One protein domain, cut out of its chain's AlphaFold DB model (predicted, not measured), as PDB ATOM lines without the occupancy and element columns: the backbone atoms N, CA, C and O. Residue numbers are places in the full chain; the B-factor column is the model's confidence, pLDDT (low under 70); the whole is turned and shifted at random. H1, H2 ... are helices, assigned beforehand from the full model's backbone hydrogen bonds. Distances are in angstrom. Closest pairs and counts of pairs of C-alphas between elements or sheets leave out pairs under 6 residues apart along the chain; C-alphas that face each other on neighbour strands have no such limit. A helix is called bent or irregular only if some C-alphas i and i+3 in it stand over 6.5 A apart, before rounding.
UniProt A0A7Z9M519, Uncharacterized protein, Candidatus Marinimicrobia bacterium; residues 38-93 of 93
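What this domain is: This is residues 38 to 93 of the 93 residues of an uncharacterized protein of Candidatus Marinimicrobia bacterium (UniProt A0A7Z9M519). Two long helices, H1 and then H2, fold back on each other as a helical hairpin, side by side with a tight turn at one end, while residues 38 to 43 stand free at the other end. The printed part has 56 residues with two named helices and no named strand, an all-helix class. It is a loose rod, with a radius of gyration of the C-alphas of 13.9 A and spans of 47 by 19 by 8 A.

Where its parts are: Find C-alpha 42 at (99.760, -45.827, 67.188); from there H1, residues 42 to 65, runs 34.4 A to C-alpha 65 at (76.143, -68.757, 57.328). H1 is neither bent nor irregular, but only just: C-alphas 53 and 56 are 6.3 A apart. After a tight link of 4 residues, H2, residues 70 to 92, runs 33.0 A to C-alpha 92 at (85.251, -41.426, 73.772).

How they stand to each other: Look at Trp 65 and Thr 73, whose C-alphas, 6.1 A apart, are the closest of H1 and H2. The two helices touch, with 6 pairs of C-alphas within 8 A. They run opposite ways at a shallow tilt of 12 degrees. Every O i to N i+4 pair of H2 is within hydrogen-bond range, and 17 of 20 in H1.

The domain as a whole: The two C-alphas farthest apart are those of Thr 38 and Val 68, at 47.3 A. The printed part has no cut and no long link. In the B-factor column you will find pLDDT under 70 at residues 38 to 40 and 92 to 93.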
ATOM      1  N   THR A  38     101.176 -39.242  72.650       59.59
ATOM      2  CA  THR A  38     100.601 -37.930  73.012       59.59
ATOM      3  C   THR A  38      99.751 -37.249  71.918       59.59
ATOM      4  O   THR A  38      99.226 -36.172  72.176       59.59
ATOM      5  N   ASP A  39      99.562 -37.837  70.730       59.09
ATOM      6  CA  ASP A  39      98.570 -37.364  69.741       59.09
ATOM      7  C   ASP A  39      98.267 -38.439  68.674       59.09
ATOM      8  O   ASP A  39      99.196 -39.091  68.200       59.09
ATOM      9  N   GLU A  40      96.976 -38.662  68.367       57.34
ATOM     10  CA  GLU A  40      96.367 -39.763  67.569       57.34
ATOM     11  C   GLU A  40      97.130 -41.107  67.547       57.34
ATOM     12  O   GLU A  40      97.143 -41.811  66.537       57.34
ATOM     13  N   GLY A  41      97.753 -41.461  68.674       70.44
ATOM     14  CA  GLY A  41      98.829 -42.441  68.788       70.44
ATOM     15  C   GLY A  41      98.660 -43.758  68.038       70.44
ATOM     16  O   GLY A  41      97.553 -44.173  67.713       70.44
ATOM     17  N   THR A  42      99.754 -44.501  67.850       72.50
ATOM     18  CA  THR A  42      99.760 -45.827  67.188       72.50
ATOM     19  C   THR A  42      98.567 -46.735  67.572       72.50
ATOM     20  O   THR A  42      98.025 -47.452  66.727       72.50
ATOM     21  N   ALA A  43      98.088 -46.665  68.821       70.06
ATOM     22  CA  ALA A  43      96.877 -47.339  69.288       70.06
ATOM     23  C   ALA A  43      95.581 -46.954  68.532       70.06
ATOM     24  O   ALA A  43      94.789 -47.839  68.212       70.06
ATOM     25  N   ALA A  44      95.363 -45.679  68.198       74.31
ATOM     26  CA  ALA A  44      94.208 -45.205  67.435       74.31
ATOM     27  C   ALA A  44      94.227 -45.726  65.989       74.31
ATOM     28  O   ALA A  44      93.199 -46.162  65.472       74.31
ATOM     29  N   HIS A  45      95.399 -45.768  65.350       75.69
ATOM     30  CA  HIS A  45      95.548 -46.369  64.020       75.69
ATOM     31  C   HIS A  45      95.317 -47.886  64.044       75.69
ATOM     32  O   HIS A  45      94.635 -48.426  63.171       75.69
ATOM     33  N   ILE A  46      95.821 -48.585  65.067       77.19
ATOM     34  CA  ILE A  46      95.531 -50.011  65.270       77.19
ATOM     35  C   ILE A  46      94.029 -50.220  65.491       77.19
ATOM     36  O   ILE A  46      93.449 -51.113  64.879       77.19
ATOM     37  N   PHE A  47      93.375 -49.384  66.296       78.00
ATOM     38  CA  PHE A  47      91.929 -49.435  66.511       78.00
ATOM     39  C   PHE A  47      91.146 -49.256  65.202       78.00
ATOM     40  O   PHE A  47      90.273 -50.066  64.892       78.00
ATOM     41  N   GLN A  48      91.501 -48.264  64.382       79.88
ATOM     42  CA  GLN A  48      90.892 -48.055  63.066       79.88
ATOM     43  C   GLN A  48      91.075 -49.273  62.153       79.88
ATOM     44  O   GLN A  48      90.110 -49.735  61.541       79.88
ATOM     45  N   LEU A  49      92.285 -49.841  62.096       81.94
ATOM     46  CA  LEU A  49      92.558 -51.055  61.326       81.94
ATOM     47  C   LEU A  49      91.751 -52.250  61.834       81.94
ATOM     48  O   LEU A  49      91.240 -53.014  61.021       81.94
ATOM     49  N   LEU A  50      91.592 -52.404  63.150       79.81
ATOM     50  CA  LEU A  50      90.790 -53.472  63.750       79.81
ATOM     51  C   LEU A  50      89.298 -53.319  63.429       79.81
ATOM     52  O   LEU A  50      88.630 -54.322  63.174       79.81
ATOM     53  N   ILE A  51      88.771 -52.093  63.405       82.31
ATOM     54  CA  ILE A  51      87.388 -51.820  62.991       82.31
ATOM     55  C   ILE A  51      87.202 -52.112  61.497       82.31
ATOM     56  O   ILE A  51      86.257 -52.803  61.117       82.31
ATOM     57  N   VAL A  52      88.125 -51.664  60.640       84.19
ATOM     58  CA  VAL A  52      88.078 -51.936  59.192       84.19
ATOM     59  C   VAL A  52      88.219 -53.431  58.905       84.19
ATOM     60  O   VAL A  52      87.501 -53.963  58.060       84.19
ATOM     61  N   ALA A  53      89.100 -54.124  59.625       83.19
ATOM     62  CA  ALA A  53      89.325 -55.553  59.465       83.19
ATOM     63  C   ALA A  53      88.101 -56.390  59.853       83.19
ATOM     64  O   ALA A  53      87.900 -57.436  59.247       83.19
ATOM     65  N   GLN A  54      87.256 -55.946  60.791       78.38
ATOM     66  CA  GLN A  54      86.028 -56.663  61.170       78.38
ATOM     67  C   GLN A  54      84.992 -56.723  60.036       78.38
ATOM     68  O   GLN A  54      84.296 -57.726  59.892       78.38
ATOM     69  N   VAL A  55      84.919 -55.697  59.180       82.62
ATOM     70  CA  VAL A  55      83.938 -55.610  58.081       82.62
ATOM     71  C   VAL A  55      83.964 -56.828  57.139       82.62
ATOM     72  O   VAL A  55      82.904 -57.425  56.926       82.62
ATOM     73  N   PRO A  56      85.113 -57.260  56.575       81.25
ATOM     74  CA  PRO A  56      85.158 -58.443  55.719       81.25
ATOM     75  C   PRO A  56      84.839 -59.749  56.462       81.25
ATOM     76  O   PRO A  56      84.268 -60.650  55.845       81.25
ATOM     77  N   PHE A  57      85.145 -59.866  57.761       81.00
ATOM     78  CA  PHE A  57      84.787 -61.055  58.546       81.00
ATOM     79  C   PHE A  57      83.276 -61.144  58.782       81.00
ATOM     80  O   PHE A  57      82.693 -62.195  58.508       81.00
ATOM     81  N   ILE A  58      82.629 -60.038  59.171       83.00
ATOM     82  CA  ILE A  58      81.165 -59.945  59.301       83.00
ATOM     83  C   ILE A  58      80.495 -60.251  57.957       83.00
ATOM     84  O   ILE A  58      79.552 -61.042  57.892       83.00
ATOM     85  N   ALA A  59      81.000 -59.668  56.863       84.81
ATOM     86  CA  ALA A  59      80.467 -59.888  55.522       84.81
ATOM     87  C   ALA A  59      80.592 -61.357  55.086       84.81
ATOM     88  O   ALA A  59      79.639 -61.930  54.555       84.81
ATOM     89  N   PHE A  60      81.738 -61.991  55.347       84.81
ATOM     90  CA  PHE A  60      81.950 -63.408  55.063       84.81
ATOM     91  C   PHE A  60      81.040 -64.308  55.907       84.81
ATOM     92  O   PHE A  60      80.447 -65.255  55.379       84.81
ATOM     93  N   LEU A  61      80.898 -64.008  57.201       82.62
ATOM     94  CA  LEU A  61      80.027 -64.744  58.113       82.62
ATOM     95  C   LEU A  61      78.564 -64.655  57.659       82.62
ATOM     96  O   LEU A  61      77.897 -65.682  57.533       82.62
ATOM     97  N   ALA A  62      78.089 -63.448  57.337       84.62
ATOM     98  CA  ALA A  62      76.749 -63.222  56.815       84.62
ATOM     99  C   ALA A  62      76.536 -63.955  55.481       84.62
ATOM    100  O   ALA A  62      75.568 -64.695  55.330       84.62
ATOM    101  N   PHE A  63      77.461 -63.836  54.526       87.06
ATOM    102  CA  PHE A  63      77.319 -64.488  53.224       87.06
ATOM    103  C   PHE A  63      77.272 -66.019  53.333       87.06
ATOM    104  O   PHE A  63      76.443 -66.669  52.698       87.06
ATOM    105  N   ARG A  64      78.148 -66.608  54.153       83.94
ATOM    106  CA  ARG A  64      78.298 -68.064  54.234       83.94
ATOM    107  C   ARG A  64      77.273 -68.735  55.146       83.94
ATOM    108  O   ARG A  64      76.863 -69.858  54.857       83.94
ATOM    109  N   TRP A  65      76.873 -68.090  56.243       79.25
ATOM    110  CA  TRP A  65      76.143 -68.757  57.328       79.25
ATOM    111  C   TRP A  65      74.728 -68.229  57.568       79.25
ATOM    112  O   TRP A  65      73.970 -68.863  58.307       79.25
ATOM    113  N   LEU A  66      74.311 -67.132  56.925       76.06
ATOM    114  CA  LEU A  66      72.946 -66.613  57.075       76.06
ATOM    115  C   LEU A  66      71.894 -67.578  56.501       76.06
ATOM    116  O   LEU A  66      70.833 -67.744  57.094       76.06
ATOM    117  N   ALA A  67      72.206 -68.267  55.397       76.69
ATOM    118  CA  ALA A  67      71.299 -69.237  54.773       76.69
ATOM    119  C   ALA A  67      71.245 -70.595  55.504       76.69
ATOM    120  O   ALA A  67      70.234 -71.288  55.433       76.69
ATOM    121  N   VAL A  68      72.321 -70.981  56.202       81.81
ATOM    122  CA  VAL A  68      72.453 -72.306  56.839       81.81
ATOM    123  C   VAL A  68      72.005 -72.284  58.302       81.81
ATOM    124  O   VAL A  68      71.332 -73.206  58.755       81.81
ATOM    125  N   ALA A  69      72.358 -71.235  59.051       84.50
ATOM    126  CA  ALA A  69      72.090 -71.132  60.485       84.50
ATOM    127  C   ALA A  69      71.731 -69.686  60.890       84.50
ATOM    128  O   ALA A  69      72.468 -69.044  61.641       84.50
ATOM    129  N   PRO A  70      70.582 -69.149  60.435       80.69
ATOM    130  CA  PRO A  70      70.256 -67.723  60.547       80.69
ATOM    131  C   PRO A  70      70.242 -67.204  61.989       80.69
ATOM    132  O   PRO A  70      70.757 -66.122  62.251       80.69
ATOM    133  N   LYS A  71      69.703 -67.974  62.947       83.19
ATOM    134  CA  LYS A  71      69.616 -67.551  64.359       83.19
ATOM    135  C   LYS A  71      70.985 -67.428  65.030       83.19
ATOM    136  O   LYS A  71      71.212 -66.476  65.769       83.19
ATOM    137  N   GLN A  72      71.886 -68.379  64.780       80.56
ATOM    138  CA  GLN A  72      73.242 -68.347  65.332       80.56
ATOM    139  C   GLN A  72      74.074 -67.253  64.664       80.56
ATOM    140  O   GLN A  72      74.729 -66.485  65.357       80.56
ATOM    141  N   THR A  73      73.979 -67.117  63.340       84.88
ATOM    142  CA  THR A  73      74.653 -66.048  62.591       84.88
ATOM    143  C   THR A  73      74.210 -64.661  63.062       84.88
ATOM    144  O   THR A  73      75.052 -63.808  63.316       84.88
ATOM    145  N   LEU A  74      72.904 -64.448  63.272       86.31
ATOM    146  CA  LEU A  74      72.379 -63.202  63.842       86.31
ATOM    147  C   LEU A  74      72.913 -62.934  65.252       86.31
ATOM    148  O   LEU A  74      73.275 -61.800  65.546       86.31
ATOM    149  N   PHE A  75      72.992 -63.956  66.111       87.56
ATOM    150  CA  PHE A  75      73.559 -63.805  67.453       87.56
ATOM    151  C   PHE A  75      75.014 -63.318  67.406       87.56
ATOM    152  O   PHE A  75      75.356 -62.370  68.109       87.56
ATOM    153  N   PHE A  76      75.849 -63.907  66.544       85.31
ATOM    154  CA  PHE A  76      77.243 -63.481  66.384       85.31
ATOM    155  C   PHE A  76      77.368 -62.067  65.812       85.31
ATOM    156  O   PHE A  76      78.161 -61.288  66.327       85.31
ATOM    157  N   ILE A  77      76.543 -61.700  64.825       86.75
ATOM    158  CA  ILE A  77      76.530 -60.339  64.264       86.75
ATOM    159  C   ILE A  77      76.134 -59.308  65.329       86.75
ATOM    160  O   ILE A  77      76.759 -58.258  65.435       86.75
ATOM    161  N   VAL A  78      75.113 -59.598  66.140       90.25
ATOM    162  CA  VAL A  78      74.688 -58.708  67.234       90.25
ATOM    163  C   VAL A  78      75.779 -58.587  68.297       90.25
ATOM    164  O   VAL A  78      76.006 -57.495  68.820       90.25
ATOM    165  N   LEU A  79      76.469 -59.685  68.607       88.88
ATOM    166  CA  LEU A  79      77.575 -59.687  69.557       88.88
ATOM    167  C   LEU A  79      78.762 -58.857  69.047       88.88
ATOM    168  O   LEU A  79      79.271 -58.030  69.800       88.88
ATOM    169  N   GLU A  80      79.159 -59.011  67.781       86.06
ATOM    170  CA  GLU A  80      80.206 -58.185  67.161       86.06
ATOM    171  C   GLU A  80      79.804 -56.711  67.105       86.06
ATOM    172  O   GLU A  80      80.588 -55.852  67.500       86.06
ATOM    173  N   ALA A  81      78.566 -56.400  66.713       86.81
ATOM    174  CA  ALA A  81      78.065 -55.027  66.713       86.81
ATOM    175  C   ALA A  81      78.088 -54.408  68.122       86.81
ATOM    176  O   ALA A  81      78.460 -53.248  68.283       86.81
ATOM    177  N   SER A  82      77.738 -55.188  69.150       87.06
ATOM    178  CA  SER A  82      77.790 -54.743  70.547       87.06
ATOM    179  C   SER A  82      79.229 -54.510  71.009       87.06
ATOM    180  O   SER A  82      79.506 -53.504  71.655       87.06
ATOM    181  N   ALA A  83      80.157 -55.402  70.653       84.94
ATOM    182  CA  ALA A  83      81.575 -55.255  70.967       84.94
ATOM    183  C   ALA A  83      82.186 -54.027  70.275       84.94
ATOM    184  O   ALA A  83      82.896 -53.259  70.919       84.94
ATOM    185  N   ALA A  84      81.854 -53.794  69.002       83.94
ATOM    186  CA  ALA A  84      82.261 -52.601  68.271       83.94
ATOM    187  C   ALA A  84      81.707 -51.327  68.923       83.94
ATOM    188  O   ALA A  84      82.444 -50.360  69.091       83.94
ATOM    189  N   LEU A  85      80.443 -51.336  69.360       85.12
ATOM    190  CA  LEU A  85      79.835 -50.207  70.066       85.12
ATOM    191  C   LEU A  85      80.553 -49.911  71.390       85.12
ATOM    192  O   LEU A  85      80.875 -48.760  71.662       85.12
ATOM    193  N   VAL A  86      80.839 -50.942  72.192       85.88
ATOM    194  CA  VAL A  86      81.601 -50.807  73.445       85.88
ATOM    195  C   VAL A  86      82.994 -50.249  73.171       85.88
ATOM    196  O   VAL A  86      83.444 -49.368  73.895       85.88
ATOM    197  N   ALA A  87      83.657 -50.721  72.117       79.25
ATOM    198  CA  ALA A  87      84.987 -50.260  71.757       79.25
ATOM    199  C   ALA A  87      84.980 -48.793  71.287       79.25
ATOM    200  O   ALA A  87      85.861 -48.033  71.665       79.25
ATOM    201  N   ILE A  88      83.956 -48.368  70.537       79.81
ATOM    202  CA  ILE A  88      83.749 -46.960  70.162       79.81
ATOM    203  C   ILE A  88      83.505 -46.101  71.407       79.81
ATOM    204  O   ILE A  88      84.122 -45.053  71.555       79.81
ATOM    205  N   VAL A  89      82.631 -46.544  72.314       82.06
ATOM    206  CA  VAL A  89      82.363 -45.843  73.578       82.06
ATOM    207  C   VAL A  89      83.651 -45.699  74.392       82.06
ATOM    208  O   VAL A  89      83.954 -44.600  74.829       82.06
ATOM    209  N   ALA A  90      84.448 -46.759  74.526       74.38
ATOM    210  CA  ALA A  90      85.719 -46.738  75.254       74.38
ATOM    211  C   ALA A  90      86.785 -45.806  74.650       74.38
ATOM    212  O   ALA A  90      87.751 -45.488  75.326       74.38
ATOM    213  N   VAL A  91      86.644 -45.383  73.389       71.69
ATOM    214  CA  VAL A  91      87.527 -44.371  72.778       71.69
ATOM    215  C   VAL A  91      87.082 -42.947  73.125       71.69
ATOM    216  O   VAL A  91      87.895 -42.029  73.112       71.69
ATOM    217  N   PHE A  92      85.799 -42.741  73.431       69.88
ATOM    218  CA  PHE A  92      85.251 -41.426  73.772       69.88
ATOM    219  C   PHE A  92      85.291 -41.092  75.274       69.88
ATOM    220  O   PHE A  92      85.045 -39.934  75.620       69.88
ATOM    221  N   PHE A  93      85.562 -42.068  76.147       57.81
ATOM    222  CA  PHE A  93      85.585 -41.936  77.611       57.81
ATOM    223  C   PHE A  93      86.927 -42.378  78.185       57.81
ATOM    224  O   PHE A  93      87.378 -41.717  79.147       57.81
TER     225      PHE A  93